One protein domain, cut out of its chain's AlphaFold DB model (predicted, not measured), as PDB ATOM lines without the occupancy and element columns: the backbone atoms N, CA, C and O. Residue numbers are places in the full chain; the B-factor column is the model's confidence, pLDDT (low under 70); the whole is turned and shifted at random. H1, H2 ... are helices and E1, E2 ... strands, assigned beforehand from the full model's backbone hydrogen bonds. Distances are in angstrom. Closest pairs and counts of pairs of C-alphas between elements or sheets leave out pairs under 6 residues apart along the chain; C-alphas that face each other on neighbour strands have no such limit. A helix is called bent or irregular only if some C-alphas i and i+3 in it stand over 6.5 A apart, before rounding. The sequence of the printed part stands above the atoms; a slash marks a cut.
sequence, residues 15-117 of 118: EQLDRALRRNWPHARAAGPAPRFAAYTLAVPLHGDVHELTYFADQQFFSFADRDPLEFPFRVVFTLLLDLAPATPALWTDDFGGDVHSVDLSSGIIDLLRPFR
ATOM      1  N   GLU A  15     265.373  35.330  43.880       88.06
ATOM      2  CA  GLU A  15     264.436  35.274  45.009       88.06
ATOM      3  C   GLU A  15     262.980  35.173  44.541       88.06
ATOM      4  O   GLU A  15     262.162  34.507  45.179       88.06
ATOM      5  N   GLN A  16     262.635  35.835  43.430       91.19
ATOM      6  CA  GLN A  16     261.327  35.674  42.796       91.19
ATOM      7  C   GLN A  16     261.176  34.258  42.228       91.19
ATOM      8  O   GLN A  16     260.108  33.663  42.386       91.19
ATOM      9  N   LEU A  17     262.253  33.690  41.677       91.06
ATOM     10  CA  LEU A  17     262.308  32.298  41.233       91.06
ATOM     11  C   LEU A  17     262.087  31.307  42.384       91.06
ATOM     12  O   LEU A  17     261.193  30.471  42.280       91.06
ATOM     13  N   ASP A  18     262.821  31.414  43.500       91.56
ATOM     14  CA  ASP A  18     262.627  30.535  44.670       91.56
ATOM     15  C   ASP A  18     261.207  30.669  45.246       91.56
ATOM     16  O   ASP A  18     260.572  29.675  45.608       91.56
ATOM     17  N   ARG A  19     260.647  31.885  45.261       92.38
ATOM     18  CA  ARG A  19     259.268  32.112  45.709       92.38
ATOM     19  C   ARG A  19     258.239  31.457  44.788       92.38
ATOM     20  O   ARG A  19     257.320  30.808  45.288       92.38
ATOM     21  N   ALA A  20     258.372  31.617  43.472       93.44
ATOM     22  CA  ALA A  20     257.491  30.971  42.499       93.44
ATOM     23  C   ALA A  20     257.617  29.443  42.565       93.44
ATOM     24  O   ALA A  20     256.608  28.735  42.541       93.44
ATOM     25  N   LEU A  21     258.840  28.938  42.751       94.19
ATOM     26  CA  LEU A  21     259.116  27.520  42.932       94.19
ATOM     27  C   LEU A  21     258.382  26.962  44.151       94.19
ATOM     28  O   LEU A  21     257.633  26.000  44.017       94.19
ATOM     29  N   ARG A  22     258.511  27.600  45.317       93.19
ATOM     30  CA  ARG A  22     257.824  27.165  46.546       93.19
ATOM     31  C   ARG A  22     256.308  27.330  46.487       93.19
ATOM     32  O   ARG A  22     255.595  26.566  47.129       93.19
ATOM     33  N   ARG A  23     255.798  28.308  45.731       93.56
ATOM     34  CA  ARG A  23     254.353  28.490  45.523       93.56
ATOM     35  C   ARG A  23     253.743  27.322  44.746       93.56
ATOM     36  O   ARG A  23     252.658  26.875  45.101       93.56
ATOM     37  N   ASN A  24     254.432  26.843  43.711       92.25
ATOM     38  CA  ASN A  24     253.959  25.738  42.873       92.25
ATOM     39  C   ASN A  24     254.314  24.361  43.464       92.25
ATOM     40  O   ASN A  24     253.541  23.413  43.333       92.25
ATOM     41  N   TRP A  25     255.440  24.265  44.178       93.88
ATOM     42  CA  TRP A  25     255.919  23.058  44.853       93.88
ATOM     43  C   TRP A  25     256.433  23.395  46.262       93.88
ATOM     44  O   TRP A  25     257.613  23.701  46.434       93.88
ATOM     45  N   PRO A  26     255.593  23.287  47.310       92.75
ATOM     46  CA  PRO A  26     255.945  23.704  48.676       92.75
ATOM     47  C   PRO A  26     257.192  23.036  49.271       92.75
ATOM     48  O   PRO A  26     257.836  23.594  50.159       92.75
ATOM     49  N   HIS A  27     257.533  21.838  48.791       92.50
ATOM     50  CA  HIS A  27     258.696  21.070  49.240       92.50
ATOM     51  C   HIS A  27     259.933  21.239  48.350       92.50
ATOM     52  O   HIS A  27     260.981  20.672  48.665       92.50
ATOM     53  N   ALA A  28     259.827  22.005  47.262       93.06
ATOM     54  CA  ALA A  28     260.955  22.295  46.398       93.06
ATOM     55  C   ALA A  28     261.969  23.218  47.081       93.06
ATOM     56  O   ALA A  28     261.663  23.953  48.029       93.06
ATOM     57  N   ARG A  29     263.213  23.143  46.611       92.50
ATOM     58  CA  ARG A  29     264.343  23.896  47.156       92.50
ATOM     59  C   ARG A  29     265.165  24.477  46.017       92.50
ATOM     60  O   ARG A  29     265.487  23.751  45.084       92.50
ATOM     61  N   ALA A  30     265.558  25.737  46.137       91.31
ATOM     62  CA  ALA A  30     266.634  26.311  45.342       91.31
ATOM     63  C   ALA A  30     267.921  26.390  46.181       91.31
ATOM     64  O   ALA A  30     267.877  26.719  47.371       91.31
ATOM     65  N   ALA A  31     269.064  26.092  45.571       89.38
ATOM     66  CA  ALA A  31     270.394  26.234  46.153       89.38
ATOM     67  C   ALA A  31     271.310  26.991  45.182       89.38
ATOM     68  O   ALA A  31     271.256  26.760  43.978       89.38
ATOM     69  N   GLY A  32     272.154  27.889  45.694       86.06
ATOM     70  CA  GLY A  32     273.060  28.703  44.880       86.06
ATOM     71  C   GLY A  32     273.139  30.167  45.338       86.06
ATOM     72  O   GLY A  32     272.627  30.489  46.413       86.06
ATOM     73  N   PRO A  33     273.775  31.043  44.538       82.81
ATOM     74  CA  PRO A  33     274.426  30.716  43.268       82.81
ATOM     75  C   PRO A  33     275.756  29.969  43.451       82.81
ATOM     76  O   PRO A  33     276.522  30.244  44.377       82.81
ATOM     77  N   ALA A  34     276.075  29.068  42.522       78.50
ATOM     78  CA  ALA A  34     277.432  28.558  42.361       78.50
ATOM     79  C   ALA A  34     278.361  29.707  41.893       78.50
ATOM     80  O   ALA A  34     278.072  30.318  40.857       78.50
ATOM     81  N   PRO A  35     279.492  29.993  42.579       68.88
ATOM     82  CA  PRO A  35     280.278  31.219  42.364       68.88
ATOM     83  C   PRO A  35     280.807  31.432  40.943       68.88
ATOM     84  O   PRO A  35     281.120  32.555  40.566       68.88
ATOM     85  N   ARG A  36     280.959  30.357  40.161       70.81
ATOM     86  CA  ARG A  36     281.605  30.395  38.842       70.81
ATOM     87  C   ARG A  36     280.643  30.687  37.684       70.81
ATOM     88  O   ARG A  36     281.114  31.100  36.633       70.81
ATOM     89  N   PHE A  37     279.339  30.462  37.862       70.62
ATOM     90  CA  PHE A  37     278.376  30.450  36.749       70.62
ATOM     91  C   PHE A  37     277.048  31.159  37.050       70.62
ATOM     92  O   PHE A  37     276.125  31.049  36.251       70.62
ATOM     93  N   ALA A  38     276.917  31.807  38.217       83.38
ATOM     94  CA  ALA A  38     275.640  32.351  38.699       83.38
ATOM     95  C   ALA A  38     274.479  31.336  38.569       83.38
ATOM     96  O   ALA A  38     273.344  31.685  38.240       83.38
ATOM     97  N   ALA A  39     274.798  30.056  38.795       87.31
ATOM     98  CA  ALA A  39     273.899  28.938  38.556       87.31
ATOM     99  C   ALA A  39     273.191  28.523  39.849       87.31
ATOM    100  O   ALA A  39     273.831  28.391  40.895       87.31
ATOM    101  N   TYR A  40     271.885  28.298  39.760       90.56
ATOM    102  CA  TYR A  40     271.031  27.868  40.860       90.56
ATOM    103  C   TYR A  40     270.503  26.468  40.580       90.56
ATOM    104  O   TYR A  40     269.867  26.239  39.556       90.56
ATOM    105  N   THR A  41     270.730  25.540  41.502       92.19
ATOM    106  CA  THR A  41     270.147  24.201  41.445       92.19
ATOM    107  C   THR A  41     268.756  24.237  42.060       92.19
ATOM    108  O   THR A  41     268.589  24.643  43.210       92.19
ATOM    109  N   LEU A  42     267.755  23.805  41.304       93.38
ATOM    110  CA  LEU A  42     266.369  23.671  41.727       93.38
ATOM    111  C   LEU A  42     266.064  22.185  41.900       93.38
ATOM    112  O   LEU A  42     266.090  21.433  40.933       93.38
ATOM    113  N   ALA A  43     265.763  21.768  43.124       93.06
ATOM    114  CA  ALA A  43     265.340  20.413  43.444       93.06
ATOM    115  C   ALA A  43     263.825  20.396  43.667       93.06
ATOM    116  O   ALA A  43     263.320  21.040  44.595       93.06
ATOM    117  N   VAL A  44     263.099  19.660  42.827       92.06
ATOM    118  CA  VAL A  44     261.633  19.605  42.820       92.06
ATOM    119  C   VAL A  44     261.162  18.179  43.109       92.06
ATOM    120  O   VAL A  44     261.294  17.307  42.251       92.06
ATOM    121  N   PRO A  45     260.606  17.916  44.306       90.38
ATOM    122  CA  PRO A  45     259.996  16.630  44.616       90.38
ATOM    123  C   PRO A  45     258.687  16.449  43.836       90.38
ATOM    124  O   PRO A  45     257.729  17.197  44.048       90.38
ATOM    125  N   LEU A  46     258.631  15.451  42.955       83.81
ATOM    126  CA  LEU A  46     257.467  15.108  42.135       83.81
ATOM    127  C   LEU A  46     257.333  13.586  42.039       83.81
ATOM    128  O   LEU A  46     258.306  12.884  41.817       83.81
ATOM    129  N   HIS A  47     256.117  13.068  42.225       81.88
ATOM    130  CA  HIS A  47     255.797  11.636  42.077       81.88
ATOM    131  C   HIS A  47     256.674  10.642  42.871       81.88
ATOM    132  O   HIS A  47     256.695   9.459  42.556       81.88
ATOM    133  N   GLY A  48     257.320  11.094  43.951       82.25
ATOM    134  CA  GLY A  48     258.193  10.260  44.788       82.25
ATOM    135  C   GLY A  48     259.682  10.376  44.458       82.25
ATOM    136  O   GLY A  48     260.489   9.905  45.253       82.25
ATOM    137  N   ASP A  49     260.034  11.072  43.376       85.62
ATOM    138  CA  ASP A  49     261.409  11.348  42.961       85.62
ATOM    139  C   ASP A  49     261.762  12.835  43.125       85.62
ATOM    140  O   ASP A  49     260.894  13.706  43.254       85.62
ATOM    141  N   VAL A  50     263.063  13.137  43.152       87.69
ATOM    142  CA  VAL A  50     263.580  14.512  43.152       87.69
ATOM    143  C   VAL A  50     264.134  14.815  41.770       87.69
ATOM    144  O   VAL A  50     265.097  14.190  41.332       87.69
ATOM    145  N   HIS A  51     263.535  15.797  41.103       87.50
ATOM    146  CA  HIS A  51     263.992  16.281  39.808       87.50
ATOM    147  C   HIS A  51     264.866  17.511  40.005       87.50
ATOM    148  O   HIS A  51     264.444  18.480  40.640       87.50
ATOM    149  N   GLU A  52     266.076  17.468  39.459       89.88
ATOM    150  CA  GLU A  52     267.024  18.572  39.524       89.88
ATOM    151  C   GLU A  52     267.039  19.341  38.202       89.88
ATOM    152  O   GLU A  52     267.122  18.756  37.124       89.88
ATOM    153  N   LEU A  53     266.955  20.664  38.306       90.88
ATOM    154  CA  LEU A  53     267.141  21.599  37.205       90.88
ATOM    155  C   LEU A  53     268.210  22.614  37.598       90.88
ATOM    156  O   LEU A  53     268.376  22.927  38.776       90.88
ATOM    157  N   THR A  54     268.893  23.184  36.618       90.62
ATOM    158  CA  THR A  54     269.849  24.271  36.825       90.62
ATOM    159  C   THR A  54     269.361  25.524  36.114       90.62
ATOM    160  O   THR A  54     269.095  25.495  34.918       90.62
ATOM    161  N   TYR A  55     269.251  26.632  36.840       89.69
ATOM    162  CA  TYR A  55     268.971  27.955  36.288       89.69
ATOM    163  C   TYR A  55     270.261  28.772  36.203       89.69
ATOM    164  O   TYR A  55     270.889  29.035  37.231       89.69
ATOM    165  N   PHE A  56     270.645  29.197  35.001       87.19
ATOM    166  CA  PHE A  56     271.810  30.051  34.767       87.19
ATOM    167  C   PHE A  56     271.371  31.513  34.726       87.19
ATOM    168  O   PHE A  56     270.897  31.986  33.697       87.19
ATOM    169  N   ALA A  57     271.513  32.244  35.836       83.81
ATOM    170  CA  ALA A  57     270.921  33.579  35.967       83.81
ATOM    171  C   ALA A  57     271.514  34.619  35.002       83.81
ATOM    172  O   ALA A  57     270.768  35.416  34.444       83.81
ATOM    173  N   ASP A  58     272.826  34.576  34.756       82.75
ATOM    174  CA  ASP A  58     273.496  35.522  33.848       82.75
ATOM    175  C   ASP A  58     273.141  35.281  32.373       82.75
ATOM    176  O   ASP A  58     273.193  36.199  31.554       82.75
ATOM    177  N   GLN A  59     272.806  34.036  32.026       80.38
ATOM    178  CA  GLN A  59     272.519  33.605  30.654       80.38
ATOM    179  C   GLN A  59     271.016  33.433  30.393       80.38
ATOM    180  O   GLN A  59     270.613  33.311  29.240       80.38
ATOM    181  N   GLN A  60     270.202  33.459  31.451       81.75
ATOM    182  CA  GLN A  60     268.744  33.407  31.423       81.75
ATOM    183  C   GLN A  60     268.209  32.185  30.659       81.75
ATOM    184  O   GLN A  60     267.412  32.307  29.729       81.75
ATOM    185  N   PHE A  61     268.649  30.991  31.067       83.00
ATOM    186  CA  PHE A  61     268.098  29.717  30.595       83.00
ATOM    187  C   PHE A  61     268.078  28.650  31.696       83.00
ATOM    188  O   PHE A  61     268.749  28.774  32.729       83.00
ATOM    189  N   PHE A  62     267.304  27.591  31.453       87.06
ATOM    190  CA  PHE A  62     267.266  26.385  32.280       87.06
ATOM    191  C   PHE A  62     267.937  25.207  31.574       87.06
ATOM    192  O   PHE A  62     267.794  25.043  30.364       87.06
ATOM    193  N   SER A  63     268.622  24.385  32.359       86.50
ATOM    194  CA  SER A  63     269.263  23.138  31.943       86.50
ATOM    195  C   SER A  63     268.777  22.004  32.836       86.50
ATOM    196  O   SER A  63     268.520  22.217  34.027       86.50
ATOM    197  N   PHE A  64     268.627  20.813  32.281       86.31
ATOM    198  CA  PHE A  64     268.257  19.612  33.018       86.31
ATOM    199  C   PHE A  64     268.757  18.374  32.280       86.31
ATOM    200  O   PHE A  64     268.972  18.393  31.065       86.31
ATOM    201  N   ALA A  65     268.915  17.284  33.030       78.25
ATOM    202  CA  ALA A  65     269.394  16.032  32.475       78.25
ATOM    203  C   ALA A  65     268.459  15.545  31.360       78.25
ATOM    204  O   ALA A  65     267.246  15.447  31.563       78.25
ATOM    205  N   ASP A  66     269.048  15.175  30.221       71.31
ATOM    206  CA  ASP A  66     268.345  14.542  29.106       71.31
ATOM    207  C   ASP A  66     268.003  13.085  29.458       71.31
ATOM    208  O   ASP A  66     268.703  12.131  29.109       71.31
ATOM    209  N   ARG A  67     266.996  12.919  30.316       70.12
ATOM    210  CA  ARG A  67     266.490  11.622  30.759       70.12
ATOM    211  C   ARG A  67     264.984  11.611  30.657       70.12
ATOM    212  O   ARG A  67     264.306  12.425  31.283       70.12
ATOM    213  N   ASP A  68     264.472  10.625  29.935       64.38
ATOM    214  CA  ASP A  68     263.041  10.398  29.885       64.38
ATOM    215  C   ASP A  68     262.467  10.025  31.264       64.38
ATOM    216  O   ASP A  68     263.085   9.255  32.009       64.38
ATOM    217  N   PRO A  69     261.258  10.514  31.593       72.31
ATOM    218  CA  PRO A  69     260.444  11.420  30.780       72.31
ATOM    219  C   PRO A  69     260.853  12.896  30.950       72.31
ATOM    220  O   PRO A  69     260.825  13.436  32.059       72.31
ATOM    221  N   LEU A  70     261.104  13.590  29.832       75.75
ATOM    222  CA  LEU A  70     261.395  15.034  29.830       75.75
ATOM    223  C   LEU A  70     260.188  15.895  30.251       75.75
ATOM    224  O   LEU A  70     260.335  17.066  30.592       75.75
ATOM    225  N   GLU A  71     258.981  15.323  30.299       81.31
ATOM    226  CA  GLU A  71     257.750  16.028  30.673       81.31
ATOM    227  C   GLU A  71     257.868  16.825  31.984       81.31
ATOM    228  O   GLU A  71     257.387  17.959  32.069       81.31
ATOM    229  N   PHE A  72     258.518  16.263  33.005       84.06
ATOM    230  CA  PHE A  72     258.625  16.906  34.313       84.06
ATOM    231  C   PHE A  72     259.503  18.157  34.320       84.06
ATOM    232  O   PHE A  72     258.993  19.204  34.737       84.06
ATOM    233  N   PRO A  73     260.774  18.115  33.875       83.38
ATOM    234  CA  PRO A  73     261.583  19.325  33.822       83.38
ATOM    235  C   PRO A  73     260.938  20.406  32.946       83.38
ATOM    236  O   PRO A  73     260.872  21.564  33.364       83.38
ATOM    237  N   PHE A  74     260.331  20.030  31.815       82.62
ATOM    238  CA  PHE A  74     259.561  20.962  30.988       82.62
ATOM    239  C   PHE A  74     258.415  21.623  31.738       82.62
ATOM    240  O   PHE A  74     258.250  22.843  31.682       82.62
ATOM    241  N   ARG A  75     257.626  20.837  32.472       86.00
ATOM    242  CA  ARG A  75     256.518  21.356  33.270       86.00
ATOM    243  C   ARG A  75     256.997  22.321  34.345       86.00
ATOM    244  O   ARG A  75     256.325  23.326  34.580       86.00
ATOM    245  N   VAL A  76     258.134  22.041  34.981       87.94
ATOM    246  CA  VAL A  76     258.724  22.942  35.975       87.94
ATOM    247  C   VAL A  76     259.103  24.274  35.333       87.94
ATOM    248  O   VAL A  76     258.600  25.310  35.766       87.94
ATOM    249  N   VAL A  77     259.906  24.245  34.265       87.50
ATOM    250  CA  VAL A  77     260.344  25.451  33.541       87.50
ATOM    251  C   VAL A  77     259.147  26.259  33.041       87.50
ATOM    252  O   VAL A  77     259.055  27.456  33.308       87.50
ATOM    253  N   PHE A  78     258.186  25.600  32.389       85.62
ATOM    254  CA  PHE A  78     256.984  26.244  31.864       85.62
ATOM    255  C   PHE A  78     256.173  26.930  32.963       85.62
ATOM    256  O   PHE A  78     255.786  28.083  32.813       85.62
ATOM    257  N   THR A  79     255.925  26.245  34.082       88.38
ATOM    258  CA  THR A  79     255.116  26.802  35.176       88.38
ATOM    259  C   THR A  79     255.805  28.007  35.810       88.38
ATOM    260  O   THR A  79     255.151  29.014  36.065       88.38
ATOM    261  N   LEU A  80     257.122  27.935  36.037       89.50
ATOM    262  CA  LEU A  80     257.888  29.043  36.609       89.50
ATOM    263  C   LEU A  80     257.884  30.263  35.687       89.50
ATOM    264  O   LEU A  80     257.672  31.382  36.148       89.50
ATOM    265  N   LEU A  81     258.081  30.050  34.388       87.25
ATOM    266  CA  LEU A  81     258.126  31.138  33.419       87.25
ATOM    267  C   LEU A  81     256.744  31.713  33.113       87.25
ATOM    268  O   LEU A  81     256.625  32.922  32.961       87.25
ATOM    269  N   LEU A  82     255.685  30.902  33.123       86.31
ATOM    270  CA  LEU A  82     254.312  31.406  33.040       86.31
ATOM    271  C   LEU A  82     253.965  32.305  34.237       86.31
ATOM    272  O   LEU A  82     253.218  33.269  34.101       86.31
ATOM    273  N   ASP A  83     254.510  31.997  35.410       88.19
ATOM    274  CA  ASP A  83     254.261  32.736  36.644       88.19
ATOM    275  C   ASP A  83     255.091  34.033  36.735       88.19
ATOM    276  O   ASP A  83     254.617  35.055  37.232       88.19
ATOM    277  N   LEU A  84     256.330  34.010  36.236       87.81
ATOM    278  CA  LEU A  84     257.291  35.107  36.395       87.81
ATOM    279  C   LEU A  84     257.476  35.982  35.154       87.81
ATOM    280  O   LEU A  84     257.787  37.164  35.284       87.81
ATOM    281  N   ALA A  85     257.325  35.416  33.961       84.00
ATOM    282  CA  ALA A  85     257.582  36.079  32.687       84.00
ATOM    283  C   ALA A  85     256.628  35.586  31.574       84.00
ATOM    284  O   ALA A  85     257.092  35.182  30.509       84.00
ATOM    285  N   PRO A  86     255.291  35.643  31.766       81.19
ATOM    286  CA  PRO A  86     254.321  35.072  30.820       81.19
ATOM    287  C   PRO A  86     254.362  35.690  29.417       81.19
ATOM    288  O   PRO A  86     253.883  35.083  28.465       81.19
ATOM    289  N   ALA A  87     254.895  36.909  29.290       76.31
ATOM    290  CA  ALA A  87     255.014  37.629  28.024       76.31
ATOM    291  C   ALA A  87     256.335  37.356  27.284       76.31
ATOM    292  O   ALA A  87     256.512  37.836  26.165       76.31
ATOM    293  N   THR A  88     257.264  36.616  27.896       71.12
ATOM    294  CA  THR A  88     258.593  36.350  27.335       71.12
ATOM    295  C   THR A  88     258.681  34.885  26.914       71.12
ATOM    296  O   THR A  88     258.257  34.016  27.676       71.12
ATOM    297  N   PRO A  89     259.242  34.565  25.733       69.06
ATOM    298  CA  PRO A  89     259.476  33.176  25.362       69.06
ATOM    299  C   PRO A  89     260.357  32.477  26.405       69.06
ATOM    300  O   PRO A  89     261.328  33.046  26.917       69.06
ATOM    301  N   ALA A  90     260.003  31.237  26.725       69.12
ATOM    302  CA  ALA A  90     260.798  30.379  27.580       69.12
ATOM    303  C   ALA A  90     261.985  29.810  26.806       69.12
ATOM    304  O   ALA A  90     261.826  29.404  25.661       69.12
ATOM    305  N   LEU A  91     263.157  29.767  27.434       73.12
ATOM    306  CA  LEU A  91     264.380  29.227  26.858       73.12
ATOM    307  C   LEU A  91     264.880  28.072  27.715       73.12
ATOM    308  O   LEU A  91     264.941  28.180  28.944       73.12
ATOM    309  N   TRP A  92     265.251  26.981  27.063       72.75
ATOM    310  CA  TRP A  92     265.796  25.792  27.706       72.75
ATOM    311  C   TRP A  92     266.822  25.121  26.788       72.75
ATOM    312  O   TRP A  92     266.812  25.335  25.577       72.75
ATOM    313  N   THR A  93     267.702  24.323  27.377       66.75
ATOM    314  CA  THR A  93     268.629  23.429  26.672       66.75
ATOM    315  C   THR A  93     268.633  22.085  27.387       66.75
ATOM    316  O   THR A  93     268.369  22.017  28.592       66.75
ATOM    317  N   ASP A  94     268.935  21.021  26.656       67.38
ATOM    318  CA  ASP A  94     269.404  19.789  27.277       67.38
ATOM    319  C   ASP A  94     270.860  19.975  27.761       67.38
ATOM    320  O   ASP A  94     271.588  20.868  27.314       67.38
ATOM    321  N   ASP A  95     271.297  19.153  28.715       61.66
ATOM    322  CA  ASP A  95     272.644  19.259  29.301       61.66
ATOM    323  C   ASP A  95     273.791  18.939  28.304       61.66
ATOM    324  O   ASP A  95     274.958  19.174  28.628       61.66
ATOM    325  N   PHE A  96     273.503  18.398  27.108       55.62
ATOM    326  CA  PHE A  96     274.517  17.869  26.175       55.62
ATOM    327  C   PHE A  96     274.503  18.455  24.756       55.62
ATOM    328  O   PHE A  96     275.541  18.420  24.092       55.62
ATOM    329  N   GLY A  97     273.375  18.964  24.272       59.91
ATOM    330  CA  GLY A  97     273.197  19.477  22.914       59.91
ATOM    331  C   GLY A  97     273.649  20.923  22.766       59.91
ATOM    332  O   GLY A  97     274.193  21.289  21.728       59.91
ATOM    333  N   GLY A  98     273.506  21.738  23.817       61.25
ATOM    334  CA  GLY A  98     273.940  23.141  23.819       61.25
ATOM    335  C   GLY A  98     273.153  24.050  22.865       61.25
ATOM    336  O   GLY A  98     273.456  25.242  22.770       61.25
ATOM    337  N   ASP A  99     272.145  23.504  22.185       71.62
ATOM    338  CA  ASP A  99     271.198  24.239  21.365       71.62
ATOM    339  C   ASP A  99     270.107  24.819  22.273       71.62
ATOM    340  O   ASP A  99     269.348  24.106  22.929       71.62
ATOM    341  N   VAL A 100     270.026  26.150  22.325       69.62
ATOM    342  CA  VAL A 100     268.985  26.838  23.093       69.62
ATOM    343  C   VAL A 100     267.686  26.820  22.298       69.62
ATOM    344  O   VAL A 100     267.583  27.391  21.209       69.62
ATOM    345  N   HIS A 101     266.663  26.208  22.874       70.75
ATOM    346  CA  HIS A 101     265.331  26.137  22.303       70.75
ATOM    347  C   HIS A 101     264.432  27.216  22.895       70.75
ATOM    348  O   HIS A 101     264.418  27.423  24.109       70.75
ATOM    349  N   SER A 102     263.640  27.875  22.043       73.25
ATOM    350  CA  SER A 102     262.620  28.827  22.474       73.25
ATOM    351  C   SER A 102     261.223  28.221  22.444       73.25
ATOM    352  O   SER A 102     260.871  27.407  21.591       73.25
ATOM    353  N   VAL A 103     260.426  28.621  23.422       70.06
ATOM    354  CA  VAL A 103     259.105  28.087  23.706       70.06
ATOM    355  C   VAL A 103     258.150  29.252  23.903       70.06
ATOM    356  O   VAL A 103     258.330  30.080  24.794       70.06
ATOM    357  N   ASP A 104     257.113  29.306  23.073       73.12
ATOM    358  CA  ASP A 104     256.030  30.263  23.254       73.12
ATOM    359  C   ASP A 104     255.103  29.786  24.381       73.12
ATOM    360  O   ASP A 104     254.378  28.796  24.251       73.12
ATOM    361  N   LEU A 105     255.127  30.509  25.502       72.38
ATOM    362  CA  LEU A 105     254.304  30.212  26.672       72.38
ATOM    363  C   LEU A 105     252.798  30.332  26.387       72.38
ATOM    364  O   LEU A 105     251.997  29.697  27.076       72.38
ATOM    365  N   SER A 106     252.405  31.090  25.357       72.94
ATOM    366  CA  SER A 106     251.003  31.254  24.961       72.94
ATOM    367  C   SER A 106     250.422  30.029  24.246       72.94
ATOM    368  O   SER A 106     249.203  29.859  24.224       72.94
ATOM    369  N   SER A 107     251.275  29.137  23.727       66.69
ATOM    370  CA  SER A 107     250.854  27.911  23.028       66.69
ATOM    371  C   SER A 107     250.412  26.789  23.982       66.69
ATOM    372  O   SER A 107     249.816  25.802  23.560       66.69
ATOM    373  N   GLY A 108     250.631  26.949  25.292       67.50
ATOM    374  CA  GLY A 108     250.228  25.980  26.310       67.50
ATOM    375  C   GLY A 108     251.115  24.729  26.361       67.50
ATOM    376  O   GLY A 108     251.723  24.309  25.382       67.50
ATOM    377  N   ILE A 109     251.182  24.094  27.535       68.75
ATOM    378  CA  ILE A 109     252.135  23.005  27.821       68.75
ATOM    379  C   ILE A 109     252.012  21.786  26.887       68.75
ATOM    380  O   ILE A 109     252.995  21.099  26.632       68.75
ATOM    381  N   ILE A 110     250.820  21.511  26.351       67.12
ATOM    382  CA  ILE A 110     250.578  20.340  25.493       67.12
ATOM    383  C   ILE A 110     251.323  20.463  24.162       67.12
ATOM    384  O   ILE A 110     251.917  19.484  23.709       67.12
ATOM    385  N   ASP A 111     251.313  21.646  23.550       66.00
ATOM    386  CA  ASP A 111     251.990  21.863  22.270       66.00
ATOM    387  C   ASP A 111     253.513  21.845  22.424       66.00
ATOM    388  O   ASP A 111     254.225  21.438  21.509       66.00
ATOM    389  N   LEU A 112     254.002  22.159  23.623       64.81
ATOM    390  CA  LEU A 112     255.423  22.143  23.966       64.81
ATOM    391  C   LEU A 112     255.966  20.748  24.238       64.81
ATOM    392  O   LEU A 112     257.129  20.480  23.966       64.81
ATOM    393  N   LEU A 113     255.121  19.847  24.732       65.88
ATOM    394  CA  LEU A 113     255.480  18.445  24.919       65.88
ATOM    395  C   LEU A 113     255.363  17.631  23.622       65.88
ATOM    396  O   LEU A 113     255.806  16.488  23.584       65.88
ATOM    397  N   ARG A 114     254.772  18.194  22.556       64.12
ATOM    398  CA  ARG A 114     254.533  17.498  21.281       64.12
ATOM    399  C   ARG A 114     255.809  16.919  20.637       64.12
ATOM    400  O   ARG A 114     255.714  15.794  20.160       64.12
ATOM    401  N   PRO A 115     256.976  17.594  20.640       62.09
ATOM    402  CA  PRO A 115     258.222  17.025  20.114       62.09
ATOM    403  C   PRO A 115     258.748  15.816  20.905       62.09
ATOM    404  O   PRO A 115     259.540  15.049  20.372       62.09
ATOM    405  N   PHE A 116     258.309  15.647  22.156       58.66
ATOM    406  CA  PHE A 116     258.753  14.588  23.073       58.66
ATOM    407  C   PHE A 116     257.731  13.454  23.219       58.66
ATOM    408  O   PHE A 116     257.939  12.524  23.996       58.66
ATOM    409  N   ARG A 117     256.599  13.532  22.508       54.94
ATOM    410  CA  ARG A 117     255.617  12.448  22.458       54.94
ATOM    411  C   ARG A 117     255.942  11.533  21.268       54.94
ATOM    412  O   ARG A 117     256.062  12.059  20.162       54.94
TER     413      ARG A 117
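Overview. This is residues 15 to 117 of the 118 residues of an uncharacterized protein of Streptomyces sp. CB01881 (UniProt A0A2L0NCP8). One strongly twisted sheet of six strands curls round the helix H2, which sits near the middle of the domain. H1 covers the E1 and E2 end of the same face, and H3 is side by side with H2 at the other end, only grazing the sheet. The printed part has 103 residues, with three named helices and six named strands along the chain as H1 E1 E2 E3 E4 H2 E5 E6 H3. The mixed sheet runs E1 E2 E3 E4 E5 E6, with only E4 and E5 parallel, and the class is mixed, helices and strands. The whole is compact and rounded, with a radius of gyration of the C-alphas of 12.8 A and spans of 34 by 28 by 28 A.

Along the chain. H1, residues 15 to 24, begins at C-alpha 15 (264.436, 35.274, 45.009) and is 14.3 A long. E1 is residues 29 to 34, 14.7 A; E2 is residues 39 to 46, 21.8 A; E3 is residues 49 to 56, 22.9 A; E4 is residues 61 to 64, 10.4 A. H2, residues 71 to 84, is 19.9 A long and begins at C-alpha 71 (257.750, 16.028, 30.673). E5 is residues 90 to 94, 13.6 A, and E6 is residues 101 to 103, 6.7 A. H3, residues 105 to 116, is 16.6 A long and ends at C-alpha 116 (258.753, 14.588, 23.073); it is irregular, with C-alphas 106 and 109 8.8 A apart.

Arrangement. E1 to E4 form a meander, each strand the antiparallel neighbour of the one before: N 31 and O 41 are 2.8 A apart, N 42 and O 53 2.7 A, N 54 and O 63 2.8 A. E4, H2 and E5 form a strand-helix-strand unit, two parallel strands with a helix between, its crossover right-handed; N 93 and O 62 are 3.1 A apart. E5 and E6 are a hairpin, with N 90 and O 103 at 2.8 A. H1 and H2 are on the same face of the sheet, making two layers, helices over a sheet. H1 lies over E1 and E2 at a height over the sheet of 9.7 A. H2 touches H1 with residues 79 to 84 alone, at a steep tilt of 59 degrees; the closest C-alphas, of Ala 20 and Leu 80, are 6.2 A apart. H2 touches H3 at a shallow tilt of 12 degrees, opposite ways; the closest C-alphas, of Leu 82 and Leu 105, are 6.5 A apart. H1 and H3 are apart. In H1 and H2 every O i to N i+4 pair is within hydrogen-bond range; in H3 2 of 8 are, beside 5 of 9 O i to N i+3 pairs.

Size, cuts and confidence. The two C-alphas farthest apart, of Pro 35 and Arg 117, are 36.8 A apart. The printed part has no cut, and no link is long. The mean pLDDT of the printed part is 80.2; 22 residues are under 70, among them residues 93 to 98 and 107 to 117.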